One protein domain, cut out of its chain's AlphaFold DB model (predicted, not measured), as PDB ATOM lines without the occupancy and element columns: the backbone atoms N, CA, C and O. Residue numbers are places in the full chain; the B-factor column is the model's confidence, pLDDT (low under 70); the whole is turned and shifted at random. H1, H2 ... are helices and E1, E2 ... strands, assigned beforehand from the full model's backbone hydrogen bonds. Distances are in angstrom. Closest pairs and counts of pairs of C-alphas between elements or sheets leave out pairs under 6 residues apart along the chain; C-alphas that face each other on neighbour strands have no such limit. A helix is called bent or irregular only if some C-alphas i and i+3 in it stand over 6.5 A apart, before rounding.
ATOM      1  N   ASP A 127     561.045 340.453 367.076       90.69
ATOM      2  CA  ASP A 127     559.726 339.890 367.372       90.69
ATOM      3  C   ASP A 127     559.786 338.606 368.209       90.69
ATOM      4  O   ASP A 127     558.910 338.428 369.058       90.69
ATOM      5  N   ASP A 128     560.840 337.788 368.080       92.38
ATOM      6  CA  ASP A 128     561.100 336.632 368.958       92.38
ATOM      7  C   ASP A 128     561.447 337.108 370.374       92.38
ATOM      8  O   ASP A 128     560.918 336.627 371.378       92.38
ATOM      9  N   VAL A 129     562.293 338.138 370.456       92.62
ATOM     10  CA  VAL A 129     562.636 338.824 371.708       92.62
ATOM     11  C   VAL A 129     561.370 339.413 372.345       92.62
ATOM     12  O   VAL A 129     561.099 339.204 373.530       92.62
ATOM     13  N   ALA A 130     560.524 340.081 371.558       93.00
ATOM     14  CA  ALA A 130     559.238 340.573 372.027       93.00
ATOM     15  C   ALA A 130     558.261 339.434 372.379       93.00
ATOM     16  O   ALA A 130     557.427 339.625 373.258       93.00
ATOM     17  N   LEU A 131     558.329 338.262 371.740       94.19
ATOM     18  CA  LEU A 131     557.539 337.078 372.092       94.19
ATOM     19  C   LEU A 131     557.930 336.537 373.467       94.19
ATOM     20  O   LEU A 131     557.042 336.377 374.303       94.19
ATOM     21  N   VAL A 132     559.226 336.337 373.732       95.50
ATOM     22  CA  VAL A 132     559.739 335.970 375.064       95.50
ATOM     23  C   VAL A 132     559.151 336.900 376.126       95.50
ATOM     24  O   VAL A 132     558.620 336.435 377.132       95.50
ATOM     25  N   PHE A 133     559.149 338.214 375.880       95.75
ATOM     26  CA  PHE A 133     558.623 339.189 376.839       95.75
ATOM     27  C   PHE A 133     557.087 339.240 376.926       95.75
ATOM     28  O   PHE A 133     556.574 339.459 378.023       95.75
ATOM     29  N   LYS A 134     556.337 338.964 375.847       96.19
ATOM     30  CA  LYS A 134     554.865 338.785 375.891       96.19
ATOM     31  C   LYS A 134     554.486 337.556 376.731       96.19
ATOM     32  O   LYS A 134     553.595 337.637 377.572       96.19
ATOM     33  N   VAL A 135     555.186 336.436 376.535       97.06
ATOM     34  CA  VAL A 135     554.961 335.180 377.272       97.06
ATOM     35  C   VAL A 135     555.309 335.363 378.746       97.06
ATOM     36  O   VAL A 135     554.495 335.036 379.604       97.06
ATOM     37  N   LEU A 136     556.456 335.975 379.055       97.81
ATOM     38  CA  LEU A 136     556.834 336.283 380.436       97.81
ATOM     39  C   LEU A 136     555.841 337.233 381.117       97.81
ATOM     40  O   LEU A 136     555.518 337.002 382.276       97.81
ATOM     41  N   ALA A 137     555.289 338.234 380.421       97.75
ATOM     42  CA  ALA A 137     554.241 339.095 380.983       97.75
ATOM     43  C   ALA A 137     553.002 338.285 381.413       97.75
ATOM     44  O   ALA A 137     552.484 338.485 382.512       97.75
ATOM     45  N   ILE A 138     552.569 337.330 380.582       97.94
ATOM     46  CA  ILE A 138     551.469 336.409 380.903       97.94
ATOM     47  C   ILE A 138     551.849 335.512 382.093       97.94
ATOM     48  O   ILE A 138     551.066 335.387 383.031       97.94
ATOM     49  N   CYS A 139     553.061 334.946 382.119       97.88
ATOM     50  CA  CYS A 139     553.531 334.135 383.244       97.88
ATOM     51  C   CYS A 139     553.625 334.934 384.559       97.88
ATOM     52  O   CYS A 139     553.260 334.400 385.602       97.88
ATOM     53  N   CYS A 140     554.035 336.209 384.535       97.62
ATOM     54  CA  CYS A 140     553.999 337.096 385.707       97.62
ATOM     55  C   CYS A 140     552.582 337.269 386.244       97.62
ATOM     56  O   CYS A 140     552.353 337.102 387.439       97.62
ATOM     57  N   ILE A 141     551.648 337.613 385.354       98.06
ATOM     58  CA  ILE A 141     550.239 337.838 385.692       98.06
ATOM     59  C   ILE A 141     549.626 336.565 386.283       98.06
ATOM     60  O   ILE A 141     548.937 336.640 387.293       98.06
ATOM     61  N   LEU A 142     549.920 335.402 385.700       97.56
ATOM     62  CA  LEU A 142     549.429 334.109 386.179       97.56
ATOM     63  C   LEU A 142     550.098 333.642 387.482       97.56
ATOM     64  O   LEU A 142     549.449 332.954 388.259       97.56
ATOM     65  N   LEU A 143     551.353 334.015 387.763       96.00
ATOM     66  CA  LEU A 143     552.000 333.732 389.053       96.00
ATOM     67  C   LEU A 143     551.531 334.671 390.182       96.00
ATOM     68  O   LEU A 143     551.622 334.306 391.355       96.00
ATOM     69  N   ALA A 144     551.025 335.864 389.857       95.75
ATOM     70  CA  ALA A 144     550.677 336.889 390.841       95.75
ATOM     71  C   ALA A 144     549.655 336.449 391.908       95.75
ATOM     72  O   ALA A 144     549.907 336.728 393.083       95.75
ATOM     73  N   PRO A 145     548.557 335.729 391.581       95.88
ATOM     74  CA  PRO A 145     547.607 335.252 392.585       95.88
ATOM     75  C   PRO A 145     548.243 334.274 393.574       95.88
ATOM     76  O   PRO A 145     547.924 334.321 394.756       95.88
ATOM     77  N   PHE A 146     549.183 333.437 393.123       94.69
ATOM     78  CA  PHE A 146     549.900 332.507 393.998       94.69
ATOM     79  C   PHE A 146     550.812 333.255 394.977       94.69
ATOM     80  O   PHE A 146     550.799 332.953 396.166       94.69
ATOM     81  N   VAL A 147     551.546 334.272 394.504       95.06
ATOM     82  CA  VAL A 147     552.379 335.130 395.367       95.06
ATOM     83  C   VAL A 147     551.512 335.927 396.350       95.06
ATOM     84  O   VAL A 147     551.857 336.022 397.522       95.06
ATOM     85  N   ALA A 148     550.365 336.459 395.918       94.75
ATOM     86  CA  ALA A 148     549.438 337.198 396.783       94.75
ATOM     87  C   ALA A 148     548.744 336.302 397.831       94.75
ATOM     88  O   ALA A 148     548.569 336.710 398.982       94.75
ATOM     89  N   PHE A 149     548.390 335.068 397.464       94.62
ATOM     90  CA  PHE A 149     547.866 334.063 398.388       94.62
ATOM     91  C   PHE A 149     548.920 333.662 399.426       94.62
ATOM     92  O   PHE A 149     548.649 333.649 400.624       94.62
ATOM     93  N   GLU A 150     550.152 333.403 398.992       93.94
ATOM     94  CA  GLU A 150     551.269 333.082 399.882       93.94
ATOM     95  C   GLU A 150     551.594 334.252 400.830       93.94
ATOM     96  O   GLU A 150     551.858 334.044 402.013       93.94
ATOM     97  N   ARG A 151     551.477 335.494 400.342       91.81
ATOM     98  CA  ARG A 151     551.673 336.740 401.105       91.81
ATOM     99  C   ARG A 151     550.617 336.989 402.178       91.81
ATOM    100  O   ARG A 151     550.914 337.664 403.156       91.81
ATOM    101  N   THR A 152     549.404 336.474 401.994       91.69
ATOM    102  CA  THR A 152     548.282 336.658 402.931       91.69
ATOM    103  C   THR A 152     548.095 335.477 403.881       91.69
ATOM    104  O   THR A 152     547.666 335.675 405.013       91.69
ATOM    105  N   THR A 153     548.434 334.257 403.454       90.31
ATOM    106  CA  THR A 153     548.180 333.022 404.220       90.31
ATOM    107  C   THR A 153     549.426 332.381 404.827       90.31
ATOM    108  O   THR A 153     549.290 331.468 405.641       90.31
ATOM    109  N   GLY A 154     550.628 332.770 404.390       88.12
ATOM    110  CA  GLY A 154     551.862 332.049 404.705       88.12
ATOM    111  C   GLY A 154     551.948 330.653 404.070       88.12
ATOM    112  O   GLY A 154     552.878 329.908 404.373       88.12
ATOM    113  N   LYS A 155     551.025 330.263 403.177       89.62
ATOM    114  CA  LYS A 155     551.002 328.930 402.552       89.62
ATOM    115  C   LYS A 155     551.373 328.986 401.076       89.62
ATOM    116  O   LYS A 155     550.731 329.664 400.277       89.62
ATOM    117  N   ASN A 156     552.386 328.210 400.705       90.12
ATOM    118  CA  ASN A 156     552.840 328.093 399.328       90.12
ATOM    119  C   ASN A 156     552.029 327.023 398.577       90.12
ATOM    120  O   ASN A 156     552.146 325.832 398.851       90.12
ATOM    121  N   LEU A 157     551.227 327.430 397.590       88.94
ATOM    122  CA  LEU A 157     550.391 326.508 396.804       88.94
ATOM    123  C   LEU A 157     551.184 325.541 395.903       88.94
ATOM    124  O   LEU A 157     550.635 324.535 395.457       88.94
ATOM    125  N   PHE A 158     552.469 325.800 395.651       87.81
ATOM    126  CA  PHE A 158     553.348 324.875 394.932       87.81
ATOM    127  C   PHE A 158     553.873 323.741 395.826       87.81
ATOM    128  O   PHE A 158     554.603 322.890 395.321       87.81
ATOM    129  N   ASP A 159     553.477 323.663 397.104       82.81
ATOM    130  CA  ASP A 159     553.823 322.548 398.001       82.81
ATOM    131  C   ASP A 159     553.365 321.166 397.498       82.81
ATOM    132  O   ASP A 159     554.015 320.159 397.762       82.81
ATOM    133  N   VAL A 160     552.363 321.126 396.612       81.62
ATOM    134  CA  VAL A 160     551.961 319.940 395.820       81.62
ATOM    135  C   VAL A 160     553.129 319.316 395.023       81.62
ATOM    136  O   VAL A 160     553.120 318.128 394.686       81.62
ATOM    137  N   PHE A 161     554.176 320.092 394.736       79.62
ATOM    138  CA  PHE A 161     555.399 319.619 394.089       79.62
ATOM    139  C   PHE A 161     556.481 319.149 395.083       79.62
ATOM    140  O   PHE A 161     557.572 318.784 394.655       79.62
ATOM    141  N   GLY A 162     556.214 319.119 396.392       72.69
ATOM    142  CA  GLY A 162     557.215 318.881 397.435       72.69
ATOM    143  C   GLY A 162     558.081 320.120 397.632       72.69
ATOM    144  O   GLY A 162     559.271 320.111 397.301       72.69
ATOM    145  N   LYS A 163     557.440 321.203 398.078       73.50
ATOM    146  CA  LYS A 163     558.037 322.532 398.218       73.50
ATOM    147  C   LYS A 163     558.340 322.768 399.701       73.50
ATOM    148  O   LYS A 163     559.049 321.954 400.291       73.50
ATOM    149  N   ALA A 164     558.031 323.946 400.232       66.62
ATOM    150  CA  ALA A 164     558.737 324.508 401.375       66.62
ATOM    151  C   ALA A 164     557.907 325.674 401.971       66.62
ATOM    152  O   ALA A 164     557.480 326.541 401.205       66.62
ATOM    153  N   GLU A 165     557.616 325.674 403.283       74.81
ATOM    154  CA  GLU A 165     556.643 326.590 403.923       74.81
ATOM    155  C   GLU A 165     557.166 328.022 404.171       74.81
ATOM    156  O   GLU A 165     558.140 328.206 404.905       74.81
ATOM    157  N   THR A 166     556.461 329.036 403.648       84.69
ATOM    158  CA  THR A 166     556.778 330.486 403.704       84.69
ATOM    159  C   THR A 166     557.492 330.944 404.985       84.69
ATOM    160  O   THR A 166     556.874 331.023 406.045       84.69
ATOM    161  N   GLN A 167     558.775 331.340 404.913       84.06
ATOM    162  CA  GLN A 167     559.432 331.936 406.091       84.06
ATOM    163  C   GLN A 167     558.796 333.277 406.435       84.06
ATOM    164  O   GLN A 167     558.742 334.191 405.612       84.06
ATOM    165  N   MET A 168     558.449 333.411 407.707       84.44
ATOM    166  CA  MET A 168     558.260 334.689 408.371       84.44
ATOM    167  C   MET A 168     559.633 335.221 408.820       84.44
ATOM    168  O   MET A 168     560.439 334.471 409.375       84.44
ATOM    169  N   ARG A 169     559.922 336.504 408.593       78.12
ATOM    170  CA  ARG A 169     561.076 337.219 409.172       78.12
ATOM    171  C   ARG A 169     560.604 338.600 409.600       78.12
ATOM    172  O   ARG A 169     560.110 339.336 408.761       78.12
ATOM    173  N   GLU A 170     560.757 338.937 410.881       75.50
ATOM    174  CA  GLU A 170     560.263 340.205 411.458       75.50
ATOM    175  C   GLU A 170     558.794 340.473 411.093       75.50
ATOM    176  O   GLU A 170     558.432 341.495 410.525       75.50
ATOM    177  N   ASN A 171     557.957 339.475 411.394       81.44
ATOM    178  CA  ASN A 171     556.526 339.399 411.090       81.44
ATOM    179  C   ASN A 171     556.143 339.407 409.596       81.44
ATOM    180  O   ASN A 171     554.963 339.283 409.279       81.44
ATOM    181  N   GLU A 172     557.112 339.465 408.679       83.81
ATOM    182  CA  GLU A 172     556.863 339.541 407.242       83.81
ATOM    183  C   GLU A 172     557.056 338.202 406.519       83.81
ATOM    184  O   GLU A 172     558.115 337.574 406.604       83.81
ATOM    185  N   TYR A 173     556.044 337.778 405.753       90.00
ATOM    186  CA  TYR A 173     556.115 336.583 404.906       90.00
ATOM    187  C   TYR A 173     557.001 336.805 403.674       90.00
ATOM    188  O   TYR A 173     556.748 337.710 402.874       90.00
ATOM    189  N   ARG A 174     557.999 335.931 403.497       90.31
ATOM    190  CA  ARG A 174     558.895 335.849 402.333       90.31
ATOM    191  C   ARG A 174     558.393 334.818 401.328       90.31
ATOM    192  O   ARG A 174     558.844 333.671 401.319       90.31
ATOM    193  N   CYS A 175     557.455 335.261 400.498       91.69
ATOM    194  CA  CYS A 175     556.824 334.473 399.441       91.69
ATOM    195  C   CYS A 175     557.821 334.012 398.370       91.69
ATOM    196  O   CYS A 175     558.956 334.483 398.300       91.69
ATOM    197  N   GLN A 176     557.369 333.096 397.518       90.50
ATOM    198  CA  GLN A 176     558.199 332.223 396.691       90.50
ATOM    199  C   GLN A 176     557.624 331.935 395.316       90.50
ATOM    200  O   GLN A 176     558.368 331.856 394.334       90.50
ATOM    201  N   ALA A 177     556.328 331.613 395.285       91.50
ATOM    202  CA  ALA A 177     555.783 330.677 394.315       91.50
ATOM    203  C   ALA A 177     556.714 329.449 394.127       91.50
ATOM    204  O   ALA A 177     556.892 328.632 395.031       91.50
ATOM    205  N   THR A 178     557.344 329.315 392.962       90.94
ATOM    206  CA  THR A 178     558.013 328.090 392.498       90.94
ATOM    207  C   THR A 178     559.503 327.975 392.819       90.94
ATOM    208  O   THR A 178     560.060 326.882 392.769       90.94
ATOM    209  N   PHE A 179     560.212 329.047 393.147       90.62
ATOM    210  CA  PHE A 179     561.684 329.065 393.040       90.62
ATOM    211  C   PHE A 179     562.424 328.515 394.306       90.62
ATOM    212  O   PHE A 179     561.803 328.405 395.340       90.62
ATOM    213  N   SER A 180     563.727 328.127 394.305       85.75
ATOM    214  CA  SER A 180     564.469 327.584 395.520       85.75
ATOM    215  C   SER A 180     565.884 328.145 395.938       85.75
ATOM    216  O   SER A 180     566.866 327.817 395.287       85.75
ATOM    217  N   HIS A 181     565.996 328.907 397.058       87.81
ATOM    218  CA  HIS A 181     567.158 329.588 397.744       87.81
ATOM    219  C   HIS A 181     567.352 331.141 397.609       87.81
ATOM    220  O   HIS A 181     567.606 331.701 396.549       87.81
ATOM    221  N   SER A 182     567.289 331.890 398.714       91.25
ATOM    222  CA  SER A 182     566.314 332.992 398.891       91.25
ATOM    223  C   SER A 182     566.210 334.211 397.933       91.25
ATOM    224  O   SER A 182     565.123 334.757 397.843       91.25
ATOM    225  N   ILE A 183     567.230 334.698 397.210       91.50
ATOM    226  CA  ILE A 183     567.204 336.098 396.674       91.50
ATOM    227  C   ILE A 183     567.581 336.272 395.182       91.50
ATOM    228  O   ILE A 183     567.141 337.233 394.558       91.50
ATOM    229  N   ILE A 184     568.378 335.367 394.597       92.81
ATOM    230  CA  ILE A 184     569.038 335.538 393.274       92.81
ATOM    231  C   ILE A 184     568.807 334.287 392.397       92.81
ATOM    232  O   ILE A 184     568.586 333.193 392.930       92.81
ATOM    233  N   LEU A 185     568.835 334.267 391.057       94.38
ATOM    234  CA  LEU A 185     568.293 335.161 390.012       94.38
ATOM    235  C   LEU A 185     568.802 336.581 389.736       94.38
ATOM    236  O   LEU A 185     568.947 337.410 390.622       94.38
ATOM    237  N   GLY A 186     568.838 336.871 388.429       95.06
ATOM    238  CA  GLY A 186     568.353 338.140 387.887       95.06
ATOM    239  C   GLY A 186     566.880 338.042 387.462       95.06
ATOM    240  O   GLY A 186     566.011 338.638 388.076       95.06
ATOM    241  N   SER A 187     566.551 337.286 386.413       95.62
ATOM    242  CA  SER A 187     565.197 337.229 385.825       95.62
ATOM    243  C   SER A 187     564.211 336.252 386.513       95.62
ATOM    244  O   SER A 187     564.275 335.082 386.161       95.62
ATOM    245  N   PHE A 188     563.360 336.674 387.483       95.94
ATOM    246  CA  PHE A 188     561.862 336.551 387.588       95.94
ATOM    247  C   PHE A 188     561.143 336.913 388.993       95.94
ATOM    248  O   PHE A 188     561.074 335.973 389.779       95.94
ATOM    249  N   PHE A 189     560.540 338.020 389.588       97.50
ATOM    250  CA  PHE A 189     560.263 339.554 389.754       97.50
ATOM    251  C   PHE A 189     561.193 340.818 390.406       97.50
ATOM    252  O   PHE A 189     560.588 341.437 391.255       97.50
ATOM    253  N   ALA A 190     562.476 341.421 390.400       97.31
ATOM    254  CA  ALA A 190     564.001 341.543 390.018       97.31
ATOM    255  C   ALA A 190     564.743 341.902 388.655       97.31
ATOM    256  O   ALA A 190     565.138 343.051 388.552       97.31
ATOM    257  N   THR A 191     565.001 341.085 387.590       96.38
ATOM    258  CA  THR A 191     565.549 341.568 386.254       96.38
ATOM    259  C   THR A 191     564.810 341.361 384.869       96.38
ATOM    260  O   THR A 191     565.472 341.596 383.869       96.38
ATOM    261  N   LEU A 192     563.477 341.093 384.703       97.00
ATOM    262  CA  LEU A 192     562.666 341.462 383.483       97.00
ATOM    263  C   LEU A 192     561.271 342.229 383.715       97.00
ATOM    264  O   LEU A 192     560.254 341.561 383.675       97.00
ATOM    265  N   VAL A 193     561.170 343.583 383.930       97.12
ATOM    266  CA  VAL A 193     559.939 344.448 384.076       97.12
ATOM    267  C   VAL A 193     560.007 345.877 383.457       97.12
ATOM    268  O   VAL A 193     559.098 346.180 382.697       97.12
ATOM    269  N   PRO A 194     560.986 346.791 383.663       95.19
ATOM    270  CA  PRO A 194     561.074 348.008 382.830       95.19
ATOM    271  C   PRO A 194     561.290 347.823 381.302       95.19
ATOM    272  O   PRO A 194     561.424 348.812 380.585       95.19
ATOM    273  N   CYS A 195     561.190 346.588 380.770       94.88
ATOM    274  CA  CYS A 195     560.817 346.308 379.366       94.88
ATOM    275  C   CYS A 195     559.437 345.653 379.172       94.88
ATOM    276  O   CYS A 195     558.982 345.586 378.038       94.88
ATOM    277  N   PHE A 196     558.711 345.259 380.221       96.75
ATOM    278  CA  PHE A 196     557.248 345.373 380.171       96.75
ATOM    279  C   PHE A 196     556.863 346.846 379.997       96.75
ATOM    280  O   PHE A 196     555.984 347.129 379.204       96.75
ATOM    281  N   ILE A 197     557.577 347.803 380.606       94.81
ATOM    282  CA  ILE A 197     557.385 349.244 380.321       94.81
ATOM    283  C   ILE A 197     557.711 349.580 378.844       94.81
ATOM    284  O   ILE A 197     557.040 350.411 378.237       94.81
ATOM    285  N   ALA A 198     558.662 348.877 378.213       91.94
ATOM    286  CA  ALA A 198     558.947 348.983 376.774       91.94
ATOM    287  C   ALA A 198     557.876 348.337 375.889       91.94
ATOM    288  O   ALA A 198     557.341 348.979 374.987       91.94
ATOM    289  N   LEU A 199     557.506 347.093 376.194       92.94
ATOM    290  CA  LEU A 199     556.404 346.374 375.558       92.94
ATOM    291  C   LEU A 199     555.072 347.126 375.748       92.94
ATOM    292  O   LEU A 199     554.185 347.051 374.900       92.94
ATOM    293  N   ALA A 200     554.959 347.934 376.808       93.12
ATOM    294  CA  ALA A 200     553.830 348.814 377.050       93.12
ATOM    295  C   ALA A 200     553.801 350.044 376.125       93.12
ATOM    296  O   ALA A 200     552.714 350.538 375.811       93.12
ATOM    297  N   LYS A 201     554.959 350.512 375.628       87.00
ATOM    298  CA  LYS A 201     555.013 351.506 374.540       87.00
ATOM    299  C   LYS A 201     554.526 350.913 373.207       87.00
ATOM    300  O   LYS A 201     554.032 351.655 372.359       87.00
ATOM    301  N   THR A 202     554.564 349.589 373.022       83.69
ATOM    302  CA  THR A 202     553.971 348.921 371.851       83.69
ATOM    303  C   THR A 202     552.437 348.964 371.907       83.69
ATOM    304  O   THR A 202     551.802 348.331 372.753       83.69
ATOM    305  N   ARG A 203     551.804 349.661 370.948       80.62
ATOM    306  CA  ARG A 203     550.350 349.950 370.935       80.62
ATOM    307  C   ARG A 203     549.442 348.728 371.149       80.62
ATOM    308  O   ARG A 203     548.394 348.891 371.764       80.62
ATOM    309  N   ARG A 204     549.836 347.532 370.687       86.94
ATOM    310  CA  ARG A 204     549.045 346.286 370.787       86.94
ATOM    311  C   ARG A 204     549.088 345.600 372.162       86.94
ATOM    312  O   ARG A 204     548.130 344.922 372.503       86.94
ATOM    313  N   TRP A 205     550.155 345.774 372.950       91.31
ATOM    314  CA  TRP A 205     550.354 345.062 374.230       91.31
ATOM    315  C   TRP A 205     550.361 345.984 375.463       91.31
ATOM    316  O   TRP A 205     550.579 345.512 376.582       91.31
ATOM    317  N   ARG A 206     550.055 347.280 375.280       93.12
ATOM    318  CA  ARG A 206     550.061 348.333 376.317       93.12
ATOM    319  C   ARG A 206     549.484 347.927 377.677       93.12
ATOM    320  O   ARG A 206     550.182 348.028 378.678       93.12
ATOM    321  N   TYR A 207     548.237 347.456 377.719       95.12
ATOM    322  CA  TYR A 207     547.510 347.235 378.974       95.12
ATOM    323  C   TYR A 207     548.028 346.008 379.729       95.12
ATOM    324  O   TYR A 207     548.327 346.107 380.913       95.12
ATOM    325  N   ILE A 208     548.228 344.887 379.026       96.19
ATOM    326  CA  ILE A 208     548.805 343.657 379.591       96.19
ATOM    327  C   ILE A 208     550.208 343.935 380.146       96.19
ATOM    328  O   ILE A 208     550.546 343.476 381.231       96.19
ATOM    329  N   SER A 209     551.011 344.731 379.438       96.62
ATOM    330  CA  SER A 209     552.392 345.016 379.841       96.62
ATOM    331  C   SER A 209     552.471 345.980 381.032       96.62
ATOM    332  O   SER A 209     553.248 345.739 381.953       96.62
ATOM    333  N   TRP A 210     551.631 347.022 381.085       97.25
ATOM    334  CA  TRP A 210     551.511 347.865 382.283       97.25
ATOM    335  C   TRP A 210     550.976 347.087 383.490       97.25
ATOM    336  O   TRP A 210     551.490 347.253 384.595       97.25
ATOM    337  N   PHE A 211     550.001 346.196 383.287       97.94
ATOM    338  CA  PHE A 211     549.472 345.350 384.356       97.94
ATOM    339  C   PHE A 211     550.528 344.365 384.875       97.94
ATOM    340  O   PHE A 211     550.762 344.316 386.080       97.94
ATOM    341  N   ALA A 212     551.252 343.677 383.984       98.00
ATOM    342  CA  ALA A 212     552.391 342.829 384.344       98.00
ATOM    343  C   ALA A 212     553.486 343.612 385.089       98.00
ATOM    344  O   ALA A 212     554.098 343.076 386.016       98.00
ATOM    345  N   ALA A 213     553.720 344.879 384.729       97.81
ATOM    346  CA  ALA A 213     554.666 345.735 385.434       97.81
ATOM    347  C   ALA A 213     554.218 346.058 386.866       97.81
ATOM    348  O   ALA A 213     554.995 345.842 387.797       97.81
ATOM    349  N   GLY A 214     552.969 346.493 387.061       97.88
ATOM    350  CA  GLY A 214     552.407 346.759 388.391       97.88
ATOM    351  C   GLY A 214     552.379 345.511 389.278       97.88
ATOM    352  O   GLY A 214     552.904 345.531 390.390       97.88
ATOM    353  N   VAL A 215     551.874 344.396 388.740       97.81
ATOM    354  CA  VAL A 215     551.918 343.054 389.354       97.81
ATOM    355  C   VAL A 215     553.322 342.692 389.831       97.81
ATOM    356  O   VAL A 215     553.500 342.219 390.952       97.81
ATOM    357  N   SER A 216     554.333 342.920 388.993       98.00
ATOM    358  CA  SER A 216     555.697 342.518 389.322       98.00
ATOM    359  C   SER A 216     556.321 343.421 390.385       98.00
ATOM    360  O   SER A 216     557.018 342.910 391.254       98.00
ATOM    361  N   VAL A 217     556.030 344.729 390.380       97.81
ATOM    362  CA  VAL A 217     556.439 345.641 391.465       97.81
ATOM    363  C   VAL A 217     555.832 345.197 392.801       97.81
ATOM    364  O   VAL A 217     556.562 345.092 393.782       97.81
ATOM    365  N   LEU A 218     554.542 344.843 392.840       96.62
ATOM    366  CA  LEU A 218     553.907 344.281 394.042       96.62
ATOM    367  C   LEU A 218     554.603 342.989 394.509       96.62
ATOM    368  O   LEU A 218     554.833 342.807 395.706       96.62
ATOM    369  N   ALA A 219     555.011 342.123 393.577       96.31
ATOM    370  CA  ALA A 219     555.753 340.902 393.884       96.31
ATOM    371  C   ALA A 219     557.199 341.149 394.381       96.31
ATOM    372  O   ALA A 219     557.716 340.326 395.138       96.31
ATOM    373  N   VAL A 220     557.842 342.283 394.046       96.62
ATOM    374  CA  VAL A 220     559.103 342.705 394.698       96.62
ATOM    375  C   VAL A 220     558.861 342.896 396.194       96.62
ATOM    376  O   VAL A 220     559.573 342.306 397.007       96.62
ATOM    377  N   PHE A 221     557.839 343.674 396.566       94.25
ATOM    378  CA  PHE A 221     557.504 343.925 397.972       94.25
ATOM    379  C   PHE A 221     557.078 342.640 398.699       94.25
ATOM    380  O   PHE A 221     557.535 342.396 399.813       94.25
ATOM    381  N   ALA A 222     556.311 341.759 398.046       93.62
ATOM    382  CA  ALA A 222     555.924 340.460 398.606       93.62
ATOM    383  C   ALA A 222     557.107 339.505 398.884       93.62
ATOM    384  O   ALA A 222     556.962 338.566 399.661       93.62
ATOM    385  N   SER A 223     558.290 339.745 398.304       92.38
ATOM    386  CA  SER A 223     559.507 338.984 398.635       92.38
ATOM    387  C   SER A 223     560.160 339.385 399.971       92.38
ATOM    388  O   SER A 223     561.104 338.721 400.405       92.38
ATOM    389  N   ALA A 224     559.692 340.471 400.611       89.94
ATOM    390  CA  ALA A 224     560.152 340.995 401.905       89.94
ATOM    391  C   ALA A 224     561.691 340.989 402.071       89.94
ATOM    392  O   ALA A 224     562.260 340.501 403.057       89.94
ATOM    393  N   SER A 225     562.394 341.500 401.055       87.25
ATOM    394  CA  SER A 225     563.853 341.455 400.947       87.25
ATOM    395  C   SER A 225     564.414 342.725 400.309       87.25
ATOM    396  O   SER A 225     563.814 343.304 399.406       87.25
ATOM    397  N   SER A 226     565.586 343.167 400.772       86.62
ATOM    398  CA  SER A 226     566.170 344.443 400.344       86.62
ATOM    399  C   SER A 226     566.922 344.358 399.019       86.62
ATOM    400  O   SER A 226     566.867 345.307 398.247       86.62
ATOM    401  N   THR A 227     567.598 343.242 398.703       88.75
ATOM    402  CA  THR A 227     568.308 343.110 397.415       88.75
ATOM    403  C   THR A 227     567.348 343.278 396.225       88.75
ATOM    404  O   THR A 227     567.679 344.060 395.340       88.75
ATOM    405  N   PRO A 228     566.146 342.662 396.197       93.50
ATOM    406  CA  PRO A 228     565.170 342.906 395.134       93.50
ATOM    407  C   PRO A 228     564.719 344.363 395.001       93.50
ATOM    408  O   PRO A 228     564.577 344.846 393.880       93.50
ATOM    409  N   LEU A 229     564.536 345.074 396.119       92.75
ATOM    410  CA  LEU A 229     564.173 346.495 396.114       92.75
ATOM    411  C   LEU A 229     565.319 347.374 395.603       92.75
ATOM    412  O   LEU A 229     565.077 348.259 394.789       92.75
ATOM    413  N   PHE A 230     566.567 347.089 395.993       91.06
ATOM    414  CA  PHE A 230     567.736 347.765 395.427       91.06
ATOM    415  C   PHE A 230     567.896 347.485 393.934       91.06
ATOM    416  O   PHE A 230     568.200 348.412 393.192       91.06
ATOM    417  N   VAL A 231     567.636 346.258 393.468       94.38
ATOM    418  CA  VAL A 231     567.642 345.957 392.031       94.38
ATOM    419  C   VAL A 231     566.519 346.714 391.319       94.38
ATOM    420  O   VAL A 231     566.803 347.361 390.320       94.38
ATOM    421  N   LEU A 232     565.281 346.728 391.835       95.62
ATOM    422  CA  LEU A 232     564.183 347.508 391.244       95.62
ATOM    423  C   LEU A 232     564.521 349.009 391.183       95.62
ATOM    424  O   LEU A 232     564.317 349.629 390.143       95.62
ATOM    425  N   ALA A 233     565.036 349.588 392.268       94.44
ATOM    426  CA  ALA A 233     565.349 351.012 392.359       94.44
ATOM    427  C   ALA A 233     566.546 351.407 391.479       94.44
ATOM    428  O   ALA A 233     566.441 352.356 390.702       94.44
ATOM    429  N   PHE A 234     567.653 350.656 391.546       92.75
ATOM    430  CA  PHE A 234     568.829 350.864 390.695       92.75
ATOM    431  C   PHE A 234     568.479 350.709 389.217       92.75
ATOM    432  O   PHE A 234     568.916 351.515 388.400       92.75
ATOM    433  N   MET A 235     567.632 349.728 388.885       94.00
ATOM    434  CA  MET A 235     567.040 349.629 387.561       94.00
ATOM    435  C   MET A 235     566.244 350.904 387.259       94.00
ATOM    436  O   MET A 235     566.706 351.682 386.441       94.00
ATOM    437  N   LEU A 236     565.117 351.213 387.912       93.25
ATOM    438  CA  LEU A 236     564.288 352.395 387.576       93.25
ATOM    439  C   LEU A 236     565.093 353.711 387.431       93.25
ATOM    440  O   LEU A 236     564.843 354.479 386.496       93.25
ATOM    441  N   MET A 237     566.106 353.929 388.274       92.62
ATOM    442  CA  MET A 237     567.070 355.035 388.179       92.62
ATOM    443  C   MET A 237     567.807 355.091 386.825       92.62
ATOM    444  O   MET A 237     567.919 356.169 386.235       92.62
ATOM    445  N   LEU A 238     568.272 353.956 386.290       91.00
ATOM    446  CA  LEU A 238     568.914 353.859 384.970       91.00
ATOM    447  C   LEU A 238     567.978 354.225 383.799       91.00
ATOM    448  O   LEU A 238     568.469 354.513 382.711       91.00
ATOM    449  N   MET A 239     566.646 354.220 383.975       90.06
ATOM    450  CA  MET A 239     565.687 354.593 382.910       90.06
ATOM    451  C   MET A 239     565.583 356.101 382.880       90.06
ATOM    452  O   MET A 239     565.854 356.730 381.864       90.06
ATOM    453  N   LEU A 240     565.264 356.680 384.035       90.12
ATOM    454  CA  LEU A 240     565.192 358.123 384.225       90.12
ATOM    455  C   LEU A 240     566.494 358.786 383.721       90.12
ATOM    456  O   LEU A 240     566.449 359.767 382.979       90.12
ATOM    457  N   SER A 241     567.643 358.158 384.001       88.81
ATOM    458  CA  SER A 241     568.969 358.578 383.528       88.81
ATOM    459  C   SER A 241     569.427 358.018 382.166       88.81
ATOM    460  O   SER A 241     570.545 358.320 381.753       88.81
ATOM    461  N   PHE A 242     568.605 357.297 381.388       86.94
ATOM    462  CA  PHE A 242     569.004 356.793 380.054       86.94
ATOM    463  C   PHE A 242     569.368 357.932 379.085       86.94
ATOM    464  O   PHE A 242     570.294 357.806 378.284       86.94
ATOM    465  N   HIS A 243     568.732 359.096 379.234       83.38
ATOM    466  CA  HIS A 243     569.095 360.349 378.561       83.38
ATOM    467  C   HIS A 243     570.567 360.761 378.792       83.38
ATOM    468  O   HIS A 243     571.197 361.372 377.926       83.38
ATOM    469  N   LEU A 244     571.148 360.383 379.937       86.69
ATOM    470  CA  LEU A 244     572.543 360.636 380.304       86.69
ATOM    471  C   LEU A 244     573.517 359.581 379.752       86.69
ATOM    472  O   LEU A 244     574.721 359.738 379.941       86.69
ATOM    473  N   ARG A 245     573.064 358.552 379.013       87.75
ATOM    474  CA  ARG A 245     573.941 357.492 378.461       87.75
ATOM    475  C   ARG A 245     575.108 358.031 377.627       87.75
ATOM    476  O   ARG A 245     576.193 357.460 377.660       87.75
TER     477      ARG A 245
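What this domain is: This is residues 127 to 245 of the 362 residues of an uncharacterized protein of Phycisphaerales bacterium (UniProt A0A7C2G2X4). The helix H4 forms the middle of the body; the long, bent helix H1 packs on it with both arms, and H5 folds back from H4's far end as the second half of a helical hairpin. At one end of the long axis sit the short H2 and the small two-stranded hairpin E1 E2; a long unnamed stretch, residues 175 to 195, leads back to H3 near the other end, where residues 240 to 245 stick out. The printed part has 119 residues, with named elements in the order H1 H2 E1 E2 H3 H4 H5 H6, mostly helix, and E1 and E2 are antiparallel. It is compact, with a radius of gyration of the C-alphas of 15.0 A, and only just elongated, spanning 42 by 28 by 20 A.

Where its parts are: Find C-alpha 127 at (559.726, 339.890, 367.372), where H1, residues 127 to 153, begins. By its hydrogen bonds it was assigned as one helix, but it is bent: C-alphas 142 and 145 are 6.8 A apart. Its arms are H1a, residues 127 to 142, 22.2 A long, and H1b, residues 145 to 153, 11.9 A. Next come H2, residues 157 to 161, only just irregular with C-alphas 157 and 160 6.8 A apart, then E1, residues 167 to 169, and E2, residues 172 to 174. H3 is residues 196 to 201. H4, residues 206 to 222, starts at C-alpha 206 (550.061, 348.333, 376.317) and is 24.4 A long. H5, residues 226 to 240, is 21.2 A long, and H6, residues 242 to 245, ends at C-alpha 245 (573.941, 357.492, 378.461).

How they stand to each other: Start at H4, the hub. H1a touches it with residues 134 to 141 alone, at a steep tilt of 53 degrees, the C-alphas of Ala 137 and Ala 212 closest at 5.4 A. H1b touches it at a shallow tilt of 28 degrees, Arg 151 and Ala 222 having the closest C-alphas, 6.2 A. H3 and H4 are a helical hairpin, touching at 24 degrees, closest at C-alphas 200 and 206, 3.9 A. H4 and H5 are another, only just steep at 35.2 degrees, closest at C-alphas 220 and 228, 6.1 A. In the hairpin E1 E2, N 169 and O 172 are 2.9 A apart, within hydrogen-bond range. H2 is close to H1b but not clearly touching: C-alphas 146 and 157, the closest, are 6.6 A apart. Every O i to N i+4 pair is within range in H1a, H1b, H3 and H4, against 10 of 11 in H5 and 0 of 1 in H2, which has 1 of 2 O i to N i+3 pairs; H6 is too short for an O i to N i+4 pair.

The domain as a whole: The C-alphas farthest apart, those of Val 160 and Leu 244, are 48.2 A apart. The printed part has no cut; the link E2 to H3 is long. Residues 240 to 245 stand free. Mean pLDDT of the printed part is 91.4, and residue 164 is under 70.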